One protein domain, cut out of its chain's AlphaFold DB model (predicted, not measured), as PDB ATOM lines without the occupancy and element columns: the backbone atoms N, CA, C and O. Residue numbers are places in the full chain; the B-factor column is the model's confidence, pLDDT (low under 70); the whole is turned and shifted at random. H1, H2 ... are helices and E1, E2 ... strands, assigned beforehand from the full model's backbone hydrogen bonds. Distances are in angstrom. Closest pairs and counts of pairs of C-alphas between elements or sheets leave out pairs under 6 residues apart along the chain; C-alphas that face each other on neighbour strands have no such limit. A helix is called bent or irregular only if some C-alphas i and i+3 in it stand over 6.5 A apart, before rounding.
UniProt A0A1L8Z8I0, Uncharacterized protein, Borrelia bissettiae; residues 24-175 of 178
ATOM      1  N   GLU A  24     -30.840  26.437 -24.946       80.56
ATOM      2  CA  GLU A  24     -30.158  27.698 -25.236       80.56
ATOM      3  C   GLU A  24     -28.832  27.811 -24.471       80.56
ATOM      4  O   GLU A  24     -27.797  28.036 -25.093       80.56
ATOM      5  N   ASN A  25     -28.811  27.521 -23.164       86.75
ATOM      6  CA  ASN A  25     -27.576  27.542 -22.371       86.75
ATOM      7  C   ASN A  25     -26.549  26.504 -22.868       86.75
ATOM      8  O   ASN A  25     -25.342  26.762 -22.899       86.75
ATOM      9  N   ILE A  26     -27.014  25.323 -23.284       91.50
ATOM     10  CA  ILE A  26     -26.156  24.281 -23.872       91.50
ATOM     11  C   ILE A  26     -25.569  24.766 -25.206       91.50
ATOM     12  O   ILE A  26     -24.365  24.632 -25.453       91.50
ATOM     13  N   ALA A  27     -26.398  25.364 -26.065       92.38
ATOM     14  CA  ALA A  27     -25.973  25.912 -27.348       92.38
ATOM     15  C   ALA A  27     -24.960  27.056 -27.174       92.38
ATOM     16  O   ALA A  27     -23.940  27.087 -27.872       92.38
ATOM     17  N   GLU A  28     -25.186  27.951 -26.210       94.25
ATOM     18  CA  GLU A  28     -24.258  29.022 -25.845       94.25
ATOM     19  C   GLU A  28     -22.908  28.476 -25.375       94.25
ATOM     20  O   GLU A  28     -21.857  28.934 -25.841       94.25
ATOM     21  N   ASN A  29     -22.911  27.447 -24.521       94.81
ATOM     22  CA  ASN A  29     -21.692  26.771 -24.084       94.81
ATOM     23  C   ASN A  29     -20.901  26.209 -25.272       94.81
ATOM     24  O   ASN A  29     -19.700  26.469 -25.402       94.81
ATOM     25  N   TYR A  30     -21.558  25.497 -26.190       95.50
ATOM     26  CA  TYR A  30     -20.888  24.983 -27.385       95.50
ATOM     27  C   TYR A  30     -20.383  26.093 -28.307       95.50
ATOM     28  O   TYR A  30     -19.282  25.978 -28.847       95.50
ATOM     29  N   ALA A  31     -21.131  27.184 -28.468       95.62
ATOM     30  CA  ALA A  31     -20.686  28.339 -29.239       95.62
ATOM     31  C   ALA A  31     -19.445  29.001 -28.612       95.62
ATOM     32  O   ALA A  31     -18.484  29.317 -29.319       95.62
ATOM     33  N   LYS A  32     -19.418  29.158 -27.283       96.31
ATOM     34  CA  LYS A  32     -18.264  29.670 -26.523       96.31
ATOM     35  C   LYS A  32     -17.041  28.762 -26.671       96.31
ATOM     36  O   LYS A  32     -15.937  29.246 -26.939       96.31
ATOM     37  N   ALA A  33     -17.233  27.448 -26.579       94.88
ATOM     38  CA  ALA A  33     -16.176  26.472 -26.816       94.88
ATOM     39  C   ALA A  33     -15.634  26.550 -28.255       94.88
ATOM     40  O   ALA A  33     -14.423  26.647 -28.440       94.88
ATOM     41  N   LYS A  34     -16.499  26.608 -29.277       95.88
ATOM     42  CA  LYS A  34     -16.085  26.751 -30.688       95.88
ATOM     43  C   LYS A  34     -15.240  28.001 -30.943       95.88
ATOM     44  O   LYS A  34     -14.317  27.947 -31.741       95.88
ATOM     45  N   LYS A  35     -15.497  29.110 -30.240       95.50
ATOM     46  CA  LYS A  35     -14.659  30.325 -30.323       95.50
ATOM     47  C   LYS A  35     -13.268  30.145 -29.699       95.50
ATOM     48  O   LYS A  35     -12.351  30.893 -30.022       95.50
ATOM     49  N   SER A  36     -13.104  29.177 -28.798       94.00
ATOM     50  CA  SER A  36     -11.875  28.974 -28.019       94.00
ATOM     51  C   SER A  36     -10.876  28.015 -28.679       94.00
ATOM     52  O   SER A  36      -9.699  27.982 -28.293       94.00
ATOM     53  N   PHE A  37     -11.315  27.221 -29.654       94.25
ATOM     54  CA  PHE A  37     -10.529  26.165 -30.290       94.25
ATOM     55  C   PHE A  37     -10.634  26.247 -31.811       94.25
ATOM     56  O   PHE A  37     -11.580  26.811 -32.350       94.25
ATOM     57  N   SER A  38      -9.661  25.658 -32.509       94.88
ATOM     58  CA  SER A  38      -9.858  25.355 -33.927       94.88
ATOM     59  C   SER A  38     -11.009  24.353 -34.074       94.88
ATOM     60  O   SER A  38     -11.274  23.584 -33.150       94.88
ATOM     61  N   GLU A  39     -11.673  24.315 -35.229       95.62
ATOM     62  CA  GLU A  39     -12.758  23.351 -35.471       95.62
ATOM     63  C   GLU A  39     -12.295  21.900 -35.256       95.62
ATOM     64  O   GLU A  39     -12.977  21.106 -34.605       95.62
ATOM     65  N   LYS A  40     -11.086  21.578 -35.730       95.75
ATOM     66  CA  LYS A  40     -10.465  20.263 -35.543       95.75
ATOM     67  C   LYS A  40     -10.267  19.929 -34.063       95.75
ATOM     68  O   LYS A  40     -10.648  18.843 -33.637       95.75
ATOM     69  N   ASP A  41      -9.685  20.846 -33.288       94.62
ATOM     70  CA  ASP A  41      -9.436  20.618 -31.860       94.62
ATOM     71  C   ASP A  41     -10.744  20.554 -31.067       94.62
ATOM     72  O   ASP A  41     -10.886  19.707 -30.192       94.62
ATOM     73  N   PHE A  42     -11.717  21.408 -31.395       96.00
ATOM     74  CA  PHE A  42     -13.043  21.387 -30.782       96.00
ATOM     75  C   PHE A  42     -13.708  20.020 -30.963       96.00
ATOM     76  O   PHE A  42     -14.130  19.413 -29.979       96.00
ATOM     77  N   ASN A  43     -13.761  19.513 -32.198       96.06
ATOM     78  CA  ASN A  43     -14.377  18.221 -32.493       96.06
ATOM     79  C   ASN A  43     -13.631  17.071 -31.803       96.06
ATOM     80  O   ASN A  43     -14.262  16.189 -31.227       96.06
ATOM     81  N   LEU A  44     -12.295  17.106 -31.800       95.94
ATOM     82  CA  LEU A  44     -11.474  16.110 -31.114       95.94
ATOM     83  C   LEU A  44     -11.755  16.073 -29.606       95.94
ATOM     84  O   LEU A  44     -12.001  15.004 -29.055       95.94
ATOM     85  N   ILE A  45     -11.743  17.234 -28.946       96.38
ATOM     86  CA  ILE A  45     -11.986  17.344 -27.504       96.38
ATOM     87  C   ILE A  45     -13.417  16.926 -27.180       96.38
ATOM     88  O   ILE A  45     -13.619  16.124 -26.275       96.38
ATOM     89  N   LYS A  46     -14.408  17.432 -27.922       95.25
ATOM     90  CA  LYS A  46     -15.813  17.075 -27.713       95.25
ATOM     91  C   LYS A  46     -16.002  15.557 -27.779       95.25
ATOM     92  O   LYS A  46     -16.542  14.983 -26.841       95.25
ATOM     93  N   ASN A  47     -15.496  14.916 -28.833       94.44
ATOM     94  CA  ASN A  47     -15.597  13.465 -29.000       94.44
ATOM     95  C   ASN A  47     -14.827  12.700 -27.912       94.44
ATOM     96  O   ASN A  47     -15.216  11.597 -27.538       94.44
ATOM     97  N   ARG A  48     -13.732  13.266 -27.386       94.00
ATOM     98  CA  ARG A  48     -13.013  12.679 -26.249       94.00
ATOM     99  C   ARG A  48     -13.876  12.691 -24.989       94.00
ATOM    100  O   ARG A  48     -13.944  11.668 -24.314       94.00
ATOM    101  N   LEU A  49     -14.556  13.807 -24.714       93.88
ATOM    102  CA  LEU A  49     -15.422  13.971 -23.542       93.88
ATOM    103  C   LEU A  49     -16.664  13.071 -23.562       93.88
ATOM    104  O   LEU A  49     -17.166  12.732 -22.496       93.88
ATOM    105  N   ASP A  50     -17.115  12.639 -24.743       92.50
ATOM    106  CA  ASP A  50     -18.230  11.691 -24.890       92.50
ATOM    107  C   ASP A  50     -17.938  10.307 -24.255       92.50
ATOM    108  O   ASP A  50     -18.855   9.511 -24.080       92.50
ATOM    109  N   ASN A  51     -16.687  10.024 -23.857       91.12
ATOM    110  CA  ASN A  51     -16.291   8.769 -23.198       91.12
ATOM    111  C   ASN A  51     -16.351   8.817 -21.657       91.12
ATOM    112  O   ASN A  51     -15.974   7.840 -21.009       91.12
ATOM    113  N   TYR A  52     -16.779   9.933 -21.058       89.81
ATOM    114  CA  TYR A  52     -16.769  10.125 -19.603       89.81
ATOM    115  C   TYR A  52     -18.171  10.314 -19.023       89.81
ATOM    116  O   TYR A  52     -19.099  10.755 -19.698       89.81
ATOM    117  N   SER A  53     -18.316   9.989 -17.738       86.75
ATOM    118  CA  SER A  53     -19.599   9.926 -17.029       86.75
ATOM    119  C   SER A  53     -20.090  11.295 -16.541       86.75
ATOM    120  O   SER A  53     -20.308  11.487 -15.347       86.75
ATOM    121  N   PHE A  54     -20.254  12.259 -17.451       89.06
ATOM    122  CA  PHE A  54     -20.947  13.514 -17.134       89.06
ATOM    123  C   PHE A  54     -22.406  13.237 -16.747       89.06
ATOM    124  O   PHE A  54     -23.047  12.368 -17.335       89.06
ATOM    125  N   GLU A  55     -22.943  13.988 -15.782       86.38
ATOM    126  CA  GLU A  55     -24.311  13.766 -15.289       86.38
ATOM    127  C   GLU A  55     -25.368  14.093 -16.354       86.38
ATOM    128  O   GLU A  55     -26.422  13.459 -16.408       86.38
ATOM    129  N   ASN A  56     -25.090  15.074 -17.216       88.56
ATOM    130  CA  ASN A  56     -25.951  15.480 -18.324       88.56
ATOM    131  C   ASN A  56     -25.158  16.273 -19.389       88.56
ATOM    132  O   ASN A  56     -23.984  16.620 -19.213       88.56
ATOM    133  N   GLU A  57     -25.817  16.579 -20.512       91.44
ATOM    134  CA  GLU A  57     -25.211  17.339 -21.615       91.44
ATOM    135  C   GLU A  57     -24.843  18.770 -21.209       91.44
ATOM    136  O   GLU A  57     -23.854  19.321 -21.699       91.44
ATOM    137  N   PHE A  58     -25.601  19.369 -20.289       90.44
ATOM    138  CA  PHE A  58     -25.303  20.702 -19.792       90.44
ATOM    139  C   PHE A  58     -23.945  20.733 -19.073       90.44
ATOM    140  O   PHE A  58     -23.094  21.545 -19.444       90.44
ATOM    141  N   ASP A  59     -23.679  19.799 -18.160       90.38
ATOM    142  CA  ASP A  59     -22.401  19.687 -17.450       90.38
ATOM    143  C   ASP A  59     -21.229  19.454 -18.403       90.38
ATOM    144  O   ASP A  59     -20.200  20.125 -18.301       90.38
ATOM    145  N   LYS A  60     -21.401  18.565 -19.391       93.12
ATOM    146  CA  LYS A  60     -20.387  18.326 -20.427       93.12
ATOM    147  C   LYS A  60     -20.115  19.586 -21.248       93.12
ATOM    148  O   LYS A  60     -18.956  19.949 -21.462       93.12
ATOM    149  N   SER A  61     -21.168  20.269 -21.705       93.81
ATOM    150  CA  SER A  61     -21.052  21.491 -22.510       93.81
ATOM    151  C   SER A  61     -20.356  22.614 -21.736       93.81
ATOM    152  O   SER A  61     -19.472  23.279 -22.278       93.81
ATOM    153  N   LYS A  62     -20.686  22.780 -20.449       92.44
ATOM    154  CA  LYS A  62     -20.086  23.784 -19.571       92.44
ATOM    155  C   LYS A  62     -18.640  23.447 -19.229       92.44
ATOM    156  O   LYS A  62     -17.766  24.310 -19.291       92.44
ATOM    157  N   PHE A  63     -18.344  22.178 -18.950       94.00
ATOM    158  CA  PHE A  63     -16.971  21.721 -18.762       94.00
ATOM    159  C   PHE A  63     -16.116  22.014 -20.004       94.00
ATOM    160  O   PHE A  63     -15.018  22.564 -19.890       94.00
ATOM    161  N   LEU A  64     -16.642  21.727 -21.199       95.50
ATOM    162  CA  LEU A  64     -15.980  22.030 -22.466       95.50
ATOM    163  C   LEU A  64     -15.768  23.538 -22.686       95.50
ATOM    164  O   LEU A  64     -14.727  23.933 -23.212       95.50
ATOM    165  N   SER A  65     -16.738  24.378 -22.315       95.31
ATOM    166  CA  SER A  65     -16.706  25.822 -22.575       95.31
ATOM    167  C   SER A  65     -15.913  26.628 -21.540       95.31
ATOM    168  O   SER A  65     -15.435  27.718 -21.862       95.31
ATOM    169  N   GLU A  66     -15.743  26.104 -20.324       93.25
ATOM    170  CA  GLU A  66     -15.103  26.808 -19.205       93.25
ATOM    171  C   GLU A  66     -13.828  26.115 -18.730       93.25
ATOM    172  O   GLU A  66     -12.752  26.714 -18.746       93.25
ATOM    173  N   ARG A  67     -13.918  24.831 -18.364       93.81
ATOM    174  CA  ARG A  67     -12.807  24.114 -17.723       93.81
ATOM    175  C   ARG A  67     -11.712  23.727 -18.701       93.81
ATOM    176  O   ARG A  67     -10.538  23.886 -18.376       93.81
ATOM    177  N   VAL A  68     -12.053  23.255 -19.900       96.19
ATOM    178  CA  VAL A  68     -11.028  22.872 -20.888       96.19
ATOM    179  C   VAL A  68     -10.151  24.069 -21.302       96.19
ATOM    180  O   VAL A  68      -8.922  23.927 -21.302       96.19
ATOM    181  N   PRO A  69     -10.704  25.262 -21.617       96.12
ATOM    182  CA  PRO A  69      -9.895  26.455 -21.857       96.12
ATOM    183  C   PRO A  69      -9.004  26.843 -20.677       96.12
ATOM    184  O   PRO A  69      -7.861  27.238 -20.910       96.12
ATOM    185  N   GLU A  70      -9.500  26.717 -19.444       96.00
ATOM    186  CA  GLU A  70      -8.754  27.040 -18.225       96.00
ATOM    187  C   GLU A  70      -7.560  26.098 -18.025       96.00
ATOM    188  O   GLU A  70      -6.432  26.572 -17.926       96.00
ATOM    189  N   ILE A  71      -7.774  24.777 -18.096       97.31
ATOM    190  CA  ILE A  71      -6.705  23.763 -18.026       97.31
ATOM    191  C   ILE A  71      -5.639  24.038 -19.094       97.31
ATOM    192  O   ILE A  71      -4.438  24.063 -18.819       97.31
ATOM    193  N   ARG A  72      -6.070  24.299 -20.336       97.50
ATOM    194  CA  ARG A  72      -5.160  24.663 -21.430       97.50
ATOM    195  C   ARG A  72      -4.397  25.955 -21.127       97.50
ATOM    196  O   ARG A  72      -3.233  26.074 -21.507       97.50
ATOM    197  N   GLY A  73      -5.052  26.928 -20.500       97.25
ATOM    198  CA  GLY A  73      -4.445  28.172 -20.038       97.25
ATOM    199  C   GLY A  73      -3.315  27.914 -19.047       97.25
ATOM    200  O   GLY A  73      -2.205  28.391 -19.277       97.25
ATOM    201  N   GLU A  74      -3.561  27.104 -18.016       97.88
ATOM    202  CA  GLU A  74      -2.554  26.745 -17.008       97.88
ATOM    203  C   GLU A  74      -1.353  26.015 -17.618       97.88
ATOM    204  O   GLU A  74      -0.207  26.419 -17.405       97.88
ATOM    205  N   LEU A  75      -1.593  25.017 -18.477       98.38
ATOM    206  CA  LEU A  75      -0.519  24.329 -19.204       98.38
ATOM    207  C   LEU A  75       0.336  25.325 -20.007       98.38
ATOM    208  O   LEU A  75       1.569  25.291 -19.966       98.38
ATOM    209  N   ARG A  76      -0.306  26.271 -20.701       97.81
ATOM    210  CA  ARG A  76       0.394  27.282 -21.504       97.81
ATOM    211  C   ARG A  76       1.163  28.292 -20.656       97.81
ATOM    212  O   ARG A  76       2.231  28.716 -21.103       97.81
ATOM    213  N   LYS A  77       0.684  28.656 -19.460       97.62
ATOM    214  CA  LYS A  77       1.416  29.535 -18.524       97.62
ATOM    215  C   LYS A  77       2.767  28.934 -18.137       97.62
ATOM    216  O   LYS A  77       3.761  29.656 -18.080       97.62
ATOM    217  N   ILE A  78       2.834  27.612 -17.974       97.19
ATOM    218  CA  ILE A  78       4.092  26.892 -17.725       97.19
ATOM    219  C   ILE A  78       4.817  26.453 -19.009       97.19
ATOM    220  O   ILE A  78       5.782  25.700 -18.947       97.19
ATOM    221  N   LYS A  79       4.406  26.979 -20.173       97.94
ATOM    222  CA  LYS A  79       4.982  26.747 -21.512       97.94
ATOM    223  C   LYS A  79       4.740  25.356 -22.117       97.94
ATOM    224  O   LYS A  79       5.345  25.042 -23.141       97.94
ATOM    225  N   ILE A  80       3.808  24.566 -21.588       98.25
ATOM    226  CA  ILE A  80       3.327  23.343 -22.246       98.25
ATOM    227  C   ILE A  80       2.257  23.726 -23.276       98.25
ATOM    228  O   ILE A  80       1.185  24.224 -22.935       98.25
ATOM    229  N   LYS A  81       2.554  23.519 -24.564       96.69
ATOM    230  CA  LYS A  81       1.661  23.893 -25.682       96.69
ATOM    231  C   LYS A  81       1.129  22.701 -26.478       96.69
ATOM    232  O   LYS A  81       0.348  22.897 -27.402       96.69
ATOM    233  N   GLU A  82       1.568  21.492 -26.148       95.62
ATOM    234  CA  GLU A  82       1.204  20.276 -26.870       95.62
ATOM    235  C   GLU A  82      -0.255  19.891 -26.607       95.62
ATOM    236  O   GLU A  82      -0.666  19.724 -25.458       95.62
ATOM    237  N   ASN A  83      -1.029  19.686 -27.678       93.88
ATOM    238  CA  ASN A  83      -2.417  19.241 -27.554       93.88
ATOM    239  C   ASN A  83      -2.521  17.823 -26.970       93.88
ATOM    240  O   ASN A  83      -3.503  17.533 -26.300       93.88
ATOM    241  N   SER A  84      -1.519  16.957 -27.164       95.62
ATOM    242  CA  SER A  84      -1.500  15.623 -26.548       95.62
ATOM    243  C   SER A  84      -1.508  15.696 -25.021       95.62
ATOM    244  O   SER A  84      -2.305  15.012 -24.398       95.62
ATOM    245  N   VAL A  85      -0.709  16.586 -24.421       97.62
ATOM    246  CA  VAL A  85      -0.687  16.762 -22.959       97.62
ATOM    247  C   VAL A  85      -2.020  17.307 -22.450       97.62
ATOM    248  O   VAL A  85      -2.486  16.888 -21.393       97.62
ATOM    249  N   LEU A  86      -2.670  18.203 -23.205       97.50
ATOM    250  CA  LEU A  86      -4.028  18.640 -22.875       97.50
ATOM    251  C   LEU A  86      -4.992  17.450 -22.864       97.50
ATOM    252  O   LEU A  86      -5.717  17.292 -21.892       97.50
ATOM    253  N   LEU A  87      -4.991  16.613 -23.905       96.88
ATOM    254  CA  LEU A  87      -5.879  15.451 -23.983       96.88
ATOM    255  C   LEU A  87      -5.622  14.457 -22.843       96.88
ATOM    256  O   LEU A  87      -6.576  14.094 -22.167       96.88
ATOM    257  N   ASP A  88      -4.360  14.130 -22.549       96.94
ATOM    258  CA  ASP A  88      -3.993  13.283 -21.404       96.94
ATOM    259  C   ASP A  88      -4.528  13.870 -20.081       96.94
ATOM    260  O   ASP A  88      -5.044  13.159 -19.221       96.94
ATOM    261  N   THR A  89      -4.458  15.198 -19.929       97.56
ATOM    262  CA  THR A  89      -4.987  15.905 -18.752       97.56
ATOM    263  C   THR A  89      -6.511  15.812 -18.668       97.56
ATOM    264  O   THR A  89      -7.064  15.622 -17.585       97.56
ATOM    265  N   LEU A  90      -7.207  15.934 -19.802       96.62
ATOM    266  CA  LEU A  90      -8.659  15.766 -19.856       96.62
ATOM    267  C   LEU A  90      -9.074  14.335 -19.534       96.62
ATOM    268  O   LEU A  90     -10.111  14.145 -18.906       96.62
ATOM    269  N   ASP A  91      -8.260  13.352 -19.906       96.38
ATOM    270  CA  ASP A  91      -8.529  11.956 -19.592       96.38
ATOM    271  C   ASP A  91      -8.432  11.683 -18.097       96.38
ATOM    272  O   ASP A  91      -9.325  11.058 -17.533       96.38
ATOM    273  N   ILE A  92      -7.410  12.229 -17.430       96.56
ATOM    274  CA  ILE A  92      -7.297  12.184 -15.966       96.56
ATOM    275  C   ILE A  92      -8.560  12.754 -15.323       96.56
ATOM    276  O   ILE A  92      -9.174  12.100 -14.484       96.56
ATOM    277  N   VAL A  93      -8.981  13.952 -15.737       95.62
ATOM    278  CA  VAL A  93     -10.192  14.584 -15.193       95.62
ATOM    279  C   VAL A  93     -11.435  13.742 -15.485       95.62
ATOM    280  O   VAL A  93     -12.261  13.558 -14.596       95.62
ATOM    281  N   GLY A  94     -11.551  13.181 -16.688       94.25
ATOM    282  CA  GLY A  94     -12.642  12.294 -17.080       94.25
ATOM    283  C   GLY A  94     -12.740  11.042 -16.209       94.25
ATOM    284  O   GLY A  94     -13.827  10.699 -15.740       94.25
ATOM    285  N   TYR A  95     -11.612  10.397 -15.910       94.38
ATOM    286  CA  TYR A  95     -11.572   9.259 -14.991       94.38
ATOM    287  C   TYR A  95     -11.839   9.667 -13.539       94.38
ATOM    288  O   TYR A  95     -12.501   8.924 -12.820       94.38
ATOM    289  N   LEU A  96     -11.404  10.849 -13.096       93.19
ATOM    290  CA  LEU A  96     -11.757  11.367 -11.768       93.19
ATOM    291  C   LEU A  96     -13.264  11.658 -11.644       93.19
ATOM    292  O   LEU A  96     -13.835  11.418 -10.582       93.19
ATOM    293  N   ILE A  97     -13.918  12.114 -12.721       91.69
ATOM    294  CA  ILE A  97     -15.385  12.234 -12.797       91.69
ATOM    295  C   ILE A  97     -16.030  10.846 -12.708       91.69
ATOM    296  O   ILE A  97     -16.900  10.625 -11.868       91.69
ATOM    297  N   LYS A  98     -15.565   9.882 -13.516       90.50
ATOM    298  CA  LYS A  98     -16.068   8.495 -13.508       90.50
ATOM    299  C   LYS A  98     -15.978   7.857 -12.114       90.50
ATOM    300  O   LYS A  98     -16.923   7.211 -11.669       90.50
ATOM    301  N   ASN A  99     -14.877   8.100 -11.405       89.12
ATOM    302  CA  ASN A  99     -14.629   7.605 -10.050       89.12
ATOM    303  C   ASN A  99     -15.218   8.506  -8.944       89.12
ATOM    304  O   ASN A  99     -14.948   8.285  -7.769       89.12
ATOM    305  N   LYS A 100     -16.047   9.501  -9.296       89.44
ATOM    306  CA  LYS A 100     -16.775  10.385  -8.364       89.44
ATOM    307  C   LYS A 100     -15.897  11.248  -7.445       89.44
ATOM    308  O   LYS A 100     -16.399  11.789  -6.463       89.44
ATOM    309  N   PHE A 101     -14.622  11.446  -7.775       90.38
ATOM    310  CA  PHE A 101     -13.781  12.454  -7.113       90.38
ATOM    311  C   PHE A 101     -14.096  13.870  -7.583       90.38
ATOM    312  O   PHE A 101     -13.862  14.838  -6.861       90.38
ATOM    313  N   ILE A 102     -14.623  13.987  -8.803       90.12
ATOM    314  CA  ILE A 102     -15.147  15.232  -9.351       90.12
ATOM    315  C   ILE A 102     -16.636  15.036  -9.598       90.12
ATOM    316  O   ILE A 102     -17.034  14.154 -10.356       90.12
ATOM    317  N   THR A 103     -17.453  15.866  -8.963       88.50
ATOM    318  CA  THR A 103     -18.917  15.813  -9.053       88.50
ATOM    319  C   THR A 103     -19.460  17.146  -9.532       88.50
ATOM    320  O   THR A 103     -18.839  18.189  -9.295       88.50
ATOM    321  N   PHE A 104     -20.631  17.141 -10.163       85.06
ATOM    322  CA  PHE A 104     -21.272  18.362 -10.623       85.06
ATOM    323  C   PHE A 104     -22.432  18.699  -9.688       85.06
ATOM    324  O   PHE A 104     -23.272  17.871  -9.371       85.06
ATOM    325  N   VAL A 105     -22.475  19.935  -9.192       81.75
ATOM    326  CA  VAL A 105     -23.674  20.445  -8.511       81.75
ATOM    327  C   VAL A 105     -24.063  21.727  -9.208       81.75
ATOM    328  O   VAL A 105     -23.309  22.699  -9.193       81.75
ATOM    329  N   LEU A 106     -25.228  21.712  -9.857       75.69
ATOM    330  CA  LEU A 106     -25.743  22.848 -10.622       75.69
ATOM    331  C   LEU A 106     -24.721  23.367 -11.657       75.69
ATOM    332  O   LEU A 106     -24.424  24.563 -11.714       75.69
ATOM    333  N   GLY A 107     -24.104  22.476 -12.441       74.19
ATOM    334  CA  GLY A 107     -23.114  22.891 -13.435       74.19
ATOM    335  C   GLY A 107     -21.748  23.270 -12.889       74.19
ATOM    336  O   GLY A 107     -20.912  23.752 -13.652       74.19
ATOM    337  N   VAL A 108     -21.513  23.185 -11.583       80.25
ATOM    338  CA  VAL A 108     -20.224  23.543 -10.987       80.25
ATOM    339  C   VAL A 108     -19.440  22.257 -10.727       80.25
ATOM    340  O   VAL A 108     -19.911  21.434  -9.942       80.25
ATOM    341  N   PRO A 109     -18.268  22.056 -11.366       84.69
ATOM    342  CA  PRO A 109     -17.441  20.878 -11.133       84.69
ATOM    343  C   PRO A 109     -16.622  21.039  -9.846       84.69
ATOM    344  O   PRO A 109     -15.620  21.760  -9.809       84.69
ATOM    345  N   PHE A 110     -17.021  20.341  -8.787       84.50
ATOM    346  CA  PHE A 110     -16.296  20.311  -7.519       84.50
ATOM    347  C   PHE A 110     -15.088  19.385  -7.634       84.50
ATOM    348  O   PHE A 110     -15.180  18.308  -8.205       84.50
ATOM    349  N   GLY A 111     -13.930  19.824  -7.139       85.88
ATOM    350  CA  GLY A 111     -12.677  19.061  -7.222       85.88
ATOM    351  C   GLY A 111     -11.902  19.215  -8.535       85.88
ATOM    352  O   GLY A 111     -10.700  18.959  -8.566       85.88
ATOM    353  N   ALA A 112     -12.508  19.760  -9.596       85.69
ATOM    354  CA  ALA A 112     -11.813  19.992 -10.868       85.69
ATOM    355  C   ALA A 112     -10.694  21.048 -10.794       85.69
ATOM    356  O   ALA A 112      -9.902  21.165 -11.727       85.69
ATOM    357  N   GLY A 113     -10.603  21.817  -9.703       91.81
ATOM    358  CA  GLY A 113      -9.471  22.709  -9.433       91.81
ATOM    359  C   GLY A 113      -8.171  21.963  -9.113       91.81
ATOM    360  O   GLY A 113      -7.094  22.501  -9.350       91.81
ATOM    361  N   ALA A 114      -8.253  20.709  -8.654       95.06
ATOM    362  CA  ALA A 114      -7.089  19.925  -8.245       95.06
ATOM    363  C   ALA A 114      -6.076  19.719  -9.385       95.06
ATOM    364  O   ALA A 114      -4.869  19.747  -9.146       95.06
ATOM    365  N   ILE A 115      -6.552  19.574 -10.629       97.00
ATOM    366  CA  ILE A 115      -5.674  19.426 -11.796       97.00
ATOM    367  C   ILE A 115      -4.922  20.724 -12.119       97.00
ATOM    368  O   ILE A 115      -3.740  20.683 -12.446       97.00
ATOM    369  N   ASN A 116      -5.569  21.881 -11.958       96.44
ATOM    370  CA  ASN A 116      -4.927  23.178 -12.170       96.44
ATOM    371  C   ASN A 116      -3.872  23.422 -11.091       96.44
ATOM    372  O   ASN A 116      -2.746  23.784 -11.412       96.44
ATOM    373  N   SER A 117      -4.191  23.109  -9.830       97.00
ATOM    374  CA  SER A 117      -3.215  23.158  -8.741       97.00
ATOM    375  C   SER A 117      -2.007  22.256  -9.007       97.00
ATOM    376  O   SER A 117      -0.879  22.692  -8.791       97.00
ATOM    377  N   LEU A 118      -2.204  21.040  -9.537       98.25
ATOM    378  CA  LEU A 118      -1.098  20.161  -9.938       98.25
ATOM    379  C   LEU A 118      -0.206  20.819 -10.999       98.25
ATOM    380  O   LEU A 118       1.014  20.825 -10.842       98.25
ATOM    381  N   ILE A 119      -0.807  21.386 -12.049       98.19
ATOM    382  CA  ILE A 119      -0.085  22.079 -13.129       98.19
ATOM    383  C   ILE A 119       0.715  23.270 -12.580       98.19
ATOM    384  O   ILE A 119       1.829  23.523 -13.033       98.19
ATOM    385  N   GLU A 120       0.188  23.965 -11.572       97.56
ATOM    386  CA  GLU A 120       0.862  25.077 -10.893       97.56
ATOM    387  C   GLU A 120       1.958  24.638  -9.899       97.56
ATOM    388  O   GLU A 120       2.690  25.490  -9.386       97.56
ATOM    389  N   GLY A 121       2.131  23.333  -9.658       97.62
ATOM    390  CA  GLY A 121       3.164  22.782  -8.771       97.62
ATOM    391  C   GLY A 121       2.665  22.368  -7.380       97.62
ATOM    392  O   GLY A 121       3.468  22.052  -6.500       97.62
ATOM    393  N   TYR A 122       1.350  22.341  -7.164       97.75
ATOM    394  CA  TYR A 122       0.702  22.008  -5.895       97.75
ATOM    395  C   TYR A 122      -0.092  20.691  -6.006       97.75
ATOM    396  O   TYR A 122      -1.303  20.709  -6.227       97.75
ATOM    397  N   PRO A 123       0.551  19.522  -5.803       97.44
ATOM    398  CA  PRO A 123      -0.056  18.222  -6.100       97.44
ATOM    399  C   PRO A 123      -1.063  17.745  -5.043       97.44
ATOM    400  O   PRO A 123      -1.762  16.765  -5.272       97.44
ATOM    401  N   LYS A 124      -1.132  18.404  -3.875       96.88
ATOM    402  CA  LYS A 124      -1.808  17.876  -2.678       96.88
ATOM    403  C   LYS A 124      -3.234  17.399  -2.966       96.88
ATOM    404  O   LYS A 124      -3.549  16.263  -2.653       96.88
ATOM    405  N   ALA A 125      -4.064  18.249  -3.568       95.56
ATOM    406  CA  ALA A 125      -5.480  17.945  -3.762       95.56
ATOM    407  C   ALA A 125      -5.700  16.723  -4.664       95.56
ATOM    408  O   ALA A 125      -6.504  15.857  -4.337       95.56
ATOM    409  N   ILE A 126      -4.965  16.625  -5.775       96.75
ATOM    410  CA  ILE A 126      -5.119  15.492  -6.688       96.75
ATOM    411  C   ILE A 126      -4.494  14.220  -6.114       96.75
ATOM    412  O   ILE A 126      -5.064  13.151  -6.273       96.75
ATOM    413  N   PHE A 127      -3.383  14.322  -5.380       97.56
ATOM    414  CA  PHE A 127      -2.796  13.163  -4.702       97.56
ATOM    415  C   PHE A 127      -3.710  12.656  -3.584       97.56
ATOM    416  O   PHE A 127      -3.876  11.453  -3.457       97.56
ATOM    417  N   ASP A 128      -4.365  13.545  -2.829       96.44
ATOM    418  CA  ASP A 128      -5.376  13.160  -1.836       96.44
ATOM    419  C   ASP A 128      -6.539  12.379  -2.480       96.44
ATOM    420  O   ASP A 128      -7.052  11.451  -1.861       96.44
ATOM    421  N   TYR A 129      -6.953  12.711  -3.712       94.88
ATOM    422  CA  TYR A 129      -7.943  11.911  -4.451       94.88
ATOM    423  C   TYR A 129      -7.397  10.542  -4.842       94.88
ATOM    424  O   TYR A 129      -8.073   9.538  -4.656       94.88
ATOM    425  N   LEU A 130      -6.164  10.485  -5.346       95.38
ATOM    426  CA  LEU A 130      -5.559   9.224  -5.769       95.38
ATOM    427  C   LEU A 130      -5.341   8.266  -4.595       95.38
ATOM    428  O   LEU A 130      -5.594   7.084  -4.749       95.38
ATOM    429  N   ILE A 131      -4.955   8.757  -3.414       95.25
ATOM    430  CA  ILE A 131      -4.788   7.931  -2.201       95.25
ATOM    431  C   ILE A 131      -6.103   7.265  -1.764       95.25
ATOM    432  O   ILE A 131      -6.081   6.224  -1.119       95.25
ATOM    433  N   GLN A 132      -7.250   7.855  -2.104       93.44
ATOM    434  CA  GLN A 132      -8.563   7.286  -1.790       93.44
ATOM    435  C   GLN A 132      -8.986   6.178  -2.761       93.44
ATOM    436  O   GLN A 132     -10.031   5.562  -2.551       93.44
ATOM    437  N   LEU A 133      -8.226   5.944  -3.834       91.31
ATOM    438  CA  LEU A 133      -8.470   4.815  -4.718       91.31
ATOM    439  C   LEU A 133      -8.085   3.519  -4.017       91.31
ATOM    440  O   LEU A 133      -6.987   3.387  -3.482       91.31
ATOM    441  N   ASP A 134      -8.993   2.554  -4.083       82.75
ATOM    442  CA  ASP A 134      -8.741   1.193  -3.638       82.75
ATOM    443  C   ASP A 134      -8.352   0.333  -4.846       82.75
ATOM    444  O   ASP A 134      -9.036   0.333  -5.877       82.75
ATOM    445  N   SER A 135      -7.214  -0.354  -4.759       83.88
ATOM    446  CA  SER A 135      -6.739  -1.248  -5.812       83.88
ATOM    447  C   SER A 135      -5.793  -2.307  -5.268       83.88
ATOM    448  O   SER A 135      -4.772  -1.994  -4.665       83.88
ATOM    449  N   ASP A 136      -6.036  -3.558  -5.651       83.75
ATOM    450  CA  ASP A 136      -5.134  -4.680  -5.360       83.75
ATOM    451  C   ASP A 136      -3.775  -4.574  -6.083       83.75
ATOM    452  O   ASP A 136      -2.856  -5.346  -5.814       83.75
ATOM    453  N   LYS A 137      -3.652  -3.670  -7.068       88.88
ATOM    454  CA  LYS A 137      -2.479  -3.563  -7.955       88.88
ATOM    455  C   LYS A 137      -1.544  -2.416  -7.596       88.88
ATOM    456  O   LYS A 137      -0.380  -2.449  -7.992       88.88
ATOM    457  N   ILE A 138      -2.058  -1.377  -6.944       91.62
ATOM    458  CA  ILE A 138      -1.324  -0.142  -6.671       91.62
ATOM    459  C   ILE A 138      -1.613   0.269  -5.235       91.62
ATOM    460  O   ILE A 138      -2.749   0.588  -4.904       91.62
ATOM    461  N   ASP A 139      -0.565   0.346  -4.418       94.75
ATOM    462  CA  ASP A 139      -0.635   1.070  -3.153       94.75
ATOM    463  C   ASP A 139      -0.555   2.577  -3.442       94.75
ATOM    464  O   ASP A 139       0.520   3.153  -3.640       94.75
ATOM    465  N   TYR A 140      -1.716   3.231  -3.544       95.38
ATOM    466  CA  TYR A 140      -1.769   4.668  -3.813       95.38
ATOM    467  C   TYR A 140      -1.296   5.509  -2.628       95.38
ATOM    468  O   TYR A 140      -0.800   6.617  -2.848       95.38
ATOM    469  N   ALA A 141      -1.430   5.009  -1.396       94.56
ATOM    470  CA  ALA A 141      -0.970   5.711  -0.204       94.56
ATOM    471  C   ALA A 141       0.557   5.826  -0.206       94.56
ATOM    472  O   ALA A 141       1.088   6.915   0.017       94.56
ATOM    473  N   GLU A 142       1.253   4.742  -0.547       94.31
ATOM    474  CA  GLU A 142       2.700   4.750  -0.748       94.31
ATOM    475  C   GLU A 142       3.083   5.603  -1.969       94.31
ATOM    476  O   GLU A 142       3.927   6.499  -1.879       94.31
ATOM    477  N   LYS A 143       2.417   5.396  -3.113       96.25
ATOM    478  CA  LYS A 143       2.809   6.013  -4.392       96.25
ATOM    479  C   LYS A 143       2.559   7.523  -4.479       96.25
ATOM    480  O   LYS A 143       3.283   8.217  -5.195       96.25
ATOM    481  N   TYR A 144       1.540   8.033  -3.788       97.38
ATOM    482  CA  TYR A 144       1.120   9.443  -3.830       97.38
ATOM    483  C   TYR A 144       1.155  10.135  -2.454       97.38
ATOM    484  O   TYR A 144       0.662  11.261  -2.307       97.38
ATOM    485  N   GLY A 145       1.767   9.491  -1.455       96.06
ATOM    486  CA  GLY A 145       1.951  10.012  -0.100       96.06
ATOM    487  C   GLY A 145       2.894  11.217  -0.004       96.06
ATOM    488  O   GLY A 145       3.256  11.856  -0.994       96.06
ATOM    489  N   ASP A 146       3.296  11.562   1.219       96.69
ATOM    490  CA  ASP A 146       4.035  12.804   1.482       96.69
ATOM    491  C   ASP A 146       5.402  12.864   0.789       96.69
ATOM    492  O   ASP A 146       5.764  13.907   0.237       96.69
ATOM    493  N   GLU A 147       6.114  11.739   0.706       96.88
ATOM    494  CA  GLU A 147       7.384  11.674  -0.019       96.88
ATOM    495  C   GLU A 147       7.202  11.984  -1.514       96.88
ATOM    496  O   GLU A 147       7.944  12.790  -2.083       96.88
ATOM    497  N   ALA A 148       6.166  11.426  -2.149       97.31
ATOM    498  CA  ALA A 148       5.858  11.693  -3.551       97.31
ATOM    499  C   ALA A 148       5.527  13.176  -3.794       97.31
ATOM    500  O   ALA A 148       5.933  13.750  -4.809       97.31
ATOM    501  N   ARG A 149       4.831  13.832  -2.853       97.38
ATOM    502  CA  ARG A 149       4.513  15.272  -2.934       97.38
ATOM    503  C   ARG A 149       5.771  16.122  -2.900       97.38
ATOM    504  O   ARG A 149       5.899  17.063  -3.686       97.38
ATOM    505  N   ASP A 150       6.684  15.806  -1.992       97.94
ATOM    506  CA  ASP A 150       7.923  16.556  -1.839       97.94
ATOM    507  C   ASP A 150       8.875  16.318  -3.008       97.94
ATOM    508  O   ASP A 150       9.473  17.274  -3.509       97.94
ATOM    509  N   ASN A 151       8.948  15.085  -3.511       98.06
ATOM    510  CA  ASN A 151       9.709  14.760  -4.714       98.06
ATOM    511  C   ASN A 151       9.159  15.504  -5.934       98.06
ATOM    512  O   ASN A 151       9.923  16.180  -6.621       98.06
ATOM    513  N   PHE A 152       7.838  15.511  -6.144       98.38
ATOM    514  CA  PHE A 152       7.229  16.298  -7.218       98.38
ATOM    515  C   PHE A 152       7.556  17.793  -7.098       98.38
ATOM    516  O   PHE A 152       7.949  18.417  -8.081       98.38
ATOM    517  N   ARG A 153       7.445  18.386  -5.900       98.31
ATOM    518  CA  ARG A 153       7.761  19.812  -5.682       98.31
ATOM    519  C   ARG A 153       9.228  20.138  -5.961       98.31
ATOM    520  O   ARG A 153       9.508  21.228  -6.460       98.31
ATOM    521  N   LYS A 154      10.156  19.235  -5.628       98.31
ATOM    522  CA  LYS A 154      11.583  19.377  -5.959       98.31
ATOM    523  C   LYS A 154      11.777  19.345  -7.475       98.31
ATOM    524  O   LYS A 154      12.261  20.329  -8.029       98.31
ATOM    525  N   SER A 155      11.276  18.308  -8.147       98.38
ATOM    526  CA  SER A 155      11.363  18.187  -9.607       98.38
ATOM    527  C   SER A 155      10.697  19.357 -10.334       98.38
ATOM    528  O   SER A 155      11.225  19.848 -11.323       98.38
ATOM    529  N   TYR A 156       9.572  19.870  -9.828       98.50
ATOM    530  CA  TYR A 156       8.883  21.024 -10.408       98.50
ATOM    531  C   TYR A 156       9.704  22.321 -10.313       98.50
ATOM    532  O   TYR A 156       9.672  23.145 -11.229       98.50
ATOM    533  N   LYS A 157      10.448  22.519  -9.215       98.06
ATOM    534  CA  LYS A 157      11.356  23.670  -9.057       98.06
ATOM    535  C   LYS A 157      12.541  23.599 -10.019       98.06
ATOM    536  O   LYS A 157      12.983  24.646 -10.486       98.06
ATOM    537  N   GLU A 158      13.029  22.397 -10.302       98.19
ATOM    538  CA  GLU A 158      14.140  22.151 -11.226       98.19
ATOM    539  C   GLU A 158      13.695  22.284 -12.690       98.19
ATOM    540  O   GLU A 158      14.235  23.101 -13.434       98.19
ATOM    541  N   ASP A 159      12.665  21.534 -13.089       98.19
ATOM    542  CA  ASP A 159      12.065  21.569 -14.421       98.19
ATOM    543  C   ASP A 159      10.558  21.281 -14.354       98.19
ATOM    544  O   ASP A 159      10.076  20.151 -14.465       98.19
ATOM    545  N   LYS A 160       9.793  22.364 -14.239       97.81
ATOM    546  CA  LYS A 160       8.325  22.368 -14.236       97.81
ATOM    547  C   LYS A 160       7.697  21.690 -15.454       97.81
ATOM    548  O   LYS A 160       6.669  21.035 -15.307       97.81
ATOM    549  N   ILE A 161       8.282  21.828 -16.647       98.31
ATOM    550  CA  ILE A 161       7.704  21.249 -17.870       98.31
ATOM    551  C   ILE A 161       7.800  19.728 -17.797       98.31
ATOM    552  O   ILE A 161       6.805  19.029 -18.009       98.31
ATOM    553  N   THR A 162       8.991  19.223 -17.485       98.38
ATOM    554  CA  THR A 162       9.243  17.786 -17.388       98.38
ATOM    555  C   THR A 162       8.467  17.169 -16.229       98.38
ATOM    556  O   THR A 162       7.769  16.175 -16.441       98.38
ATOM    557  N   ALA A 163       8.486  17.799 -15.051       98.50
ATOM    558  CA  ALA A 163       7.774  17.317 -13.872       98.50
ATOM    559  C   ALA A 163       6.263  17.176 -14.118       98.50
ATOM    560  O   ALA A 163       5.691  16.123 -13.835       98.50
ATOM    561  N   VAL A 164       5.615  18.197 -14.700       98.62
ATOM    562  CA  VAL A 164       4.169  18.153 -14.983       98.62
ATOM    563  C   VAL A 164       3.837  17.083 -16.022       98.62
ATOM    564  O   VAL A 164       2.911  16.300 -15.824       98.62
ATOM    565  N   LYS A 165       4.604  16.977 -17.114       98.56
ATOM    566  CA  LYS A 165       4.353  15.940 -18.130       98.56
ATOM    567  C   LYS A 165       4.508  14.528 -17.570       98.56
ATOM    568  O   LYS A 165       3.720  13.650 -17.919       98.56
ATOM    569  N   GLN A 166       5.525  14.300 -16.743       98.31
ATOM    570  CA  GLN A 166       5.778  12.992 -16.145       98.31
ATOM    571  C   GLN A 166       4.669  12.605 -15.171       98.31
ATOM    572  O   GLN A 166       4.120  11.511 -15.303       98.31
ATOM    573  N   ILE A 167       4.282  13.503 -14.258       98.44
ATOM    574  CA  ILE A 167       3.250  13.169 -13.273       98.44
ATOM    575  C   ILE A 167       1.883  12.952 -13.929       98.44
ATOM    576  O   ILE A 167       1.184  12.019 -13.553       98.44
ATOM    577  N   LEU A 168       1.514  13.734 -14.954       98.44
ATOM    578  CA  LEU A 168       0.256  13.528 -15.678       98.44
ATOM    579  C   LEU A 168       0.229  12.146 -16.343       98.44
ATOM    580  O   LEU A 168      -0.734  11.400 -16.184       98.44
ATOM    581  N   LYS A 169       1.314  11.756 -17.023       98.06
ATOM    582  CA  LYS A 169       1.424  10.418 -17.621       98.06
ATOM    583  C   LYS A 169       1.324   9.306 -16.584       98.06
ATOM    584  O   LYS A 169       0.659   8.306 -16.842       98.06
ATOM    585  N   GLN A 170       1.972   9.477 -15.433       97.62
ATOM    586  CA  GLN A 170       1.920   8.506 -14.344       97.62
ATOM    587  C   GLN A 170       0.496   8.362 -13.796       97.62
ATOM    588  O   GLN A 170      -0.022   7.252 -13.747       97.62
ATOM    589  N   ILE A 171      -0.164   9.476 -13.471       97.31
ATOM    590  CA  ILE A 171      -1.544   9.472 -12.971       97.31
ATOM    591  C   ILE A 171      -2.477   8.802 -13.986       97.31
ATOM    592  O   ILE A 171      -3.272   7.943 -13.619       97.31
ATOM    593  N   LEU A 172      -2.364   9.137 -15.273       96.31
ATOM    594  CA  LEU A 172      -3.195   8.541 -16.323       96.31
ATOM    595  C   LEU A 172      -2.967   7.028 -16.491       96.31
ATOM    596  O   LEU A 172      -3.885   6.294 -16.870       96.31
ATOM    597  N   ALA A 173      -1.745   6.552 -16.250       95.56
ATOM    598  CA  ALA A 173      -1.437   5.126 -16.264       95.56
ATOM    599  C   ALA A 173      -2.029   4.401 -15.049       95.56
ATOM    600  O   ALA A 173      -2.491   3.270 -15.197       95.56
ATOM    601  N   ASP A 174      -2.038   5.065 -13.895       95.31
ATOM    602  CA  ASP A 174      -2.451   4.484 -12.623       95.31
ATOM    603  C   ASP A 174      -3.961   4.531 -12.382       95.31
ATOM    604  O   ASP A 174      -4.456   3.751 -11.580       95.31
ATOM    605  N   LEU A 175      -4.709   5.433 -13.021       92.94
ATOM    606  CA  LEU A 175      -6.152   5.557 -12.792       92.94
ATOM    607  C   LEU A 175      -6.919   4.293 -13.230       92.94
ATOM    608  O   LEU A 175      -6.664   3.783 -14.326       92.94
TER     609      LEU A 175
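What this domain is: This is residues 24 to 175 of the 178 residues of an uncharacterized protein of Borrelia bissettiae (UniProt A0A1L8Z8I0). A small hairpin of two strands, E1 and E2, sits near H3a on a slab of helices. H4 and H5 are in the middle of the slab, H1, H2 and H3a make one end, and H8, folded back on itself as arms H8a and H8b, makes the other with H6 and H7. The printed part has 152 residues with eight named helices and two named strands, in the order H1 H2 H3 H4 E1 E2 H5 H6 H7 H8; the sheet E1 - E2 is antiparallel, and the class is mostly helix. The whole is compact, with a radius of gyration of the C-alphas of 15.4 A and spans of 48 by 32 by 22 A.

Where its parts are: E1 is residues 103 to 105 and E2 residues 108 to 110. H4, residues 83 to 98, is 22.3 A long. H1, residues 24 to 36, begins at C-alpha 24 (-30.158, 27.698, -25.236) and is 18.5 A long; H2 is residues 39 to 49, 15.4 A. H3, residues 57 to 77, was assigned by its hydrogen bonds as one helix but is bent: C-alphas 65 and 68 are 6.6 A apart. Its arms are H3a, residues 57 to 65, and H3b, residues 68 to 77. H5 is residues 113 to 119, H6 residues 124 to 131 and H7 residues 140 to 144. H8, residues 146 to 174, likewise assigned as one helix, is bent, with C-alphas 158 and 161 9.3 A apart; its arms are H8a, residues 146 to 158, 18.7 A, and H8b, residues 161 to 174, 20.3 A, ending at C-alpha 174 (-2.451, 4.484, -12.623).

How they stand to each other: In the hairpin E1 and E2, N 110 and O 103 are 2.9 A apart and N 108 and O 105 3.0 A, within hydrogen-bond range. The closest C-alphas of H3a and E1, those of Asp 59 and Phe 104, are 7.0 A apart. H3 is the hub, touching four other helices. H1 touches H3a, Ala 33 to Ser 65 being the closest C-alphas at 4.3 A, at a shallow tilt of 26 degrees, the same way. H3b touches H5, closest C-alphas Ile 71 and Asn 116 at 6.1 A. H4, with residues 85 to 92 alone, touches H8b at a steep tilt of 40 degrees, closest C-alphas Ile 92 and Leu 172 at 5.5 A. H5 and H6 touch, about perpendicular at 77 degrees, closest C-alphas Ala 114 and Ile 126 at 5.1 A. H6 touches H7, closest C-alphas Ile 131 and Tyr 140 at 4.7 A. H8a, with residues 152 to 156 alone, touches H8b, closest C-alphas Tyr 156 and Ala 163 at 5.2 A, opposite ways at a shallow tilt of 33 degrees, only just short of steep. H2 touches H4, closest C-alphas Leu 49 and Gly 94 at 7.2 A. H1 and H8b, for instance, are apart. In each of the helices and arms every O i to N i+4 pair is within hydrogen-bond range.

The domain as a whole: The two C-alphas farthest apart, those of Glu 24 and Glu 147, are 48.0 A apart. The printed part has no cut, and no link is long. The mean pLDDT of the printed part is 94.1, and no printed residue is under 70.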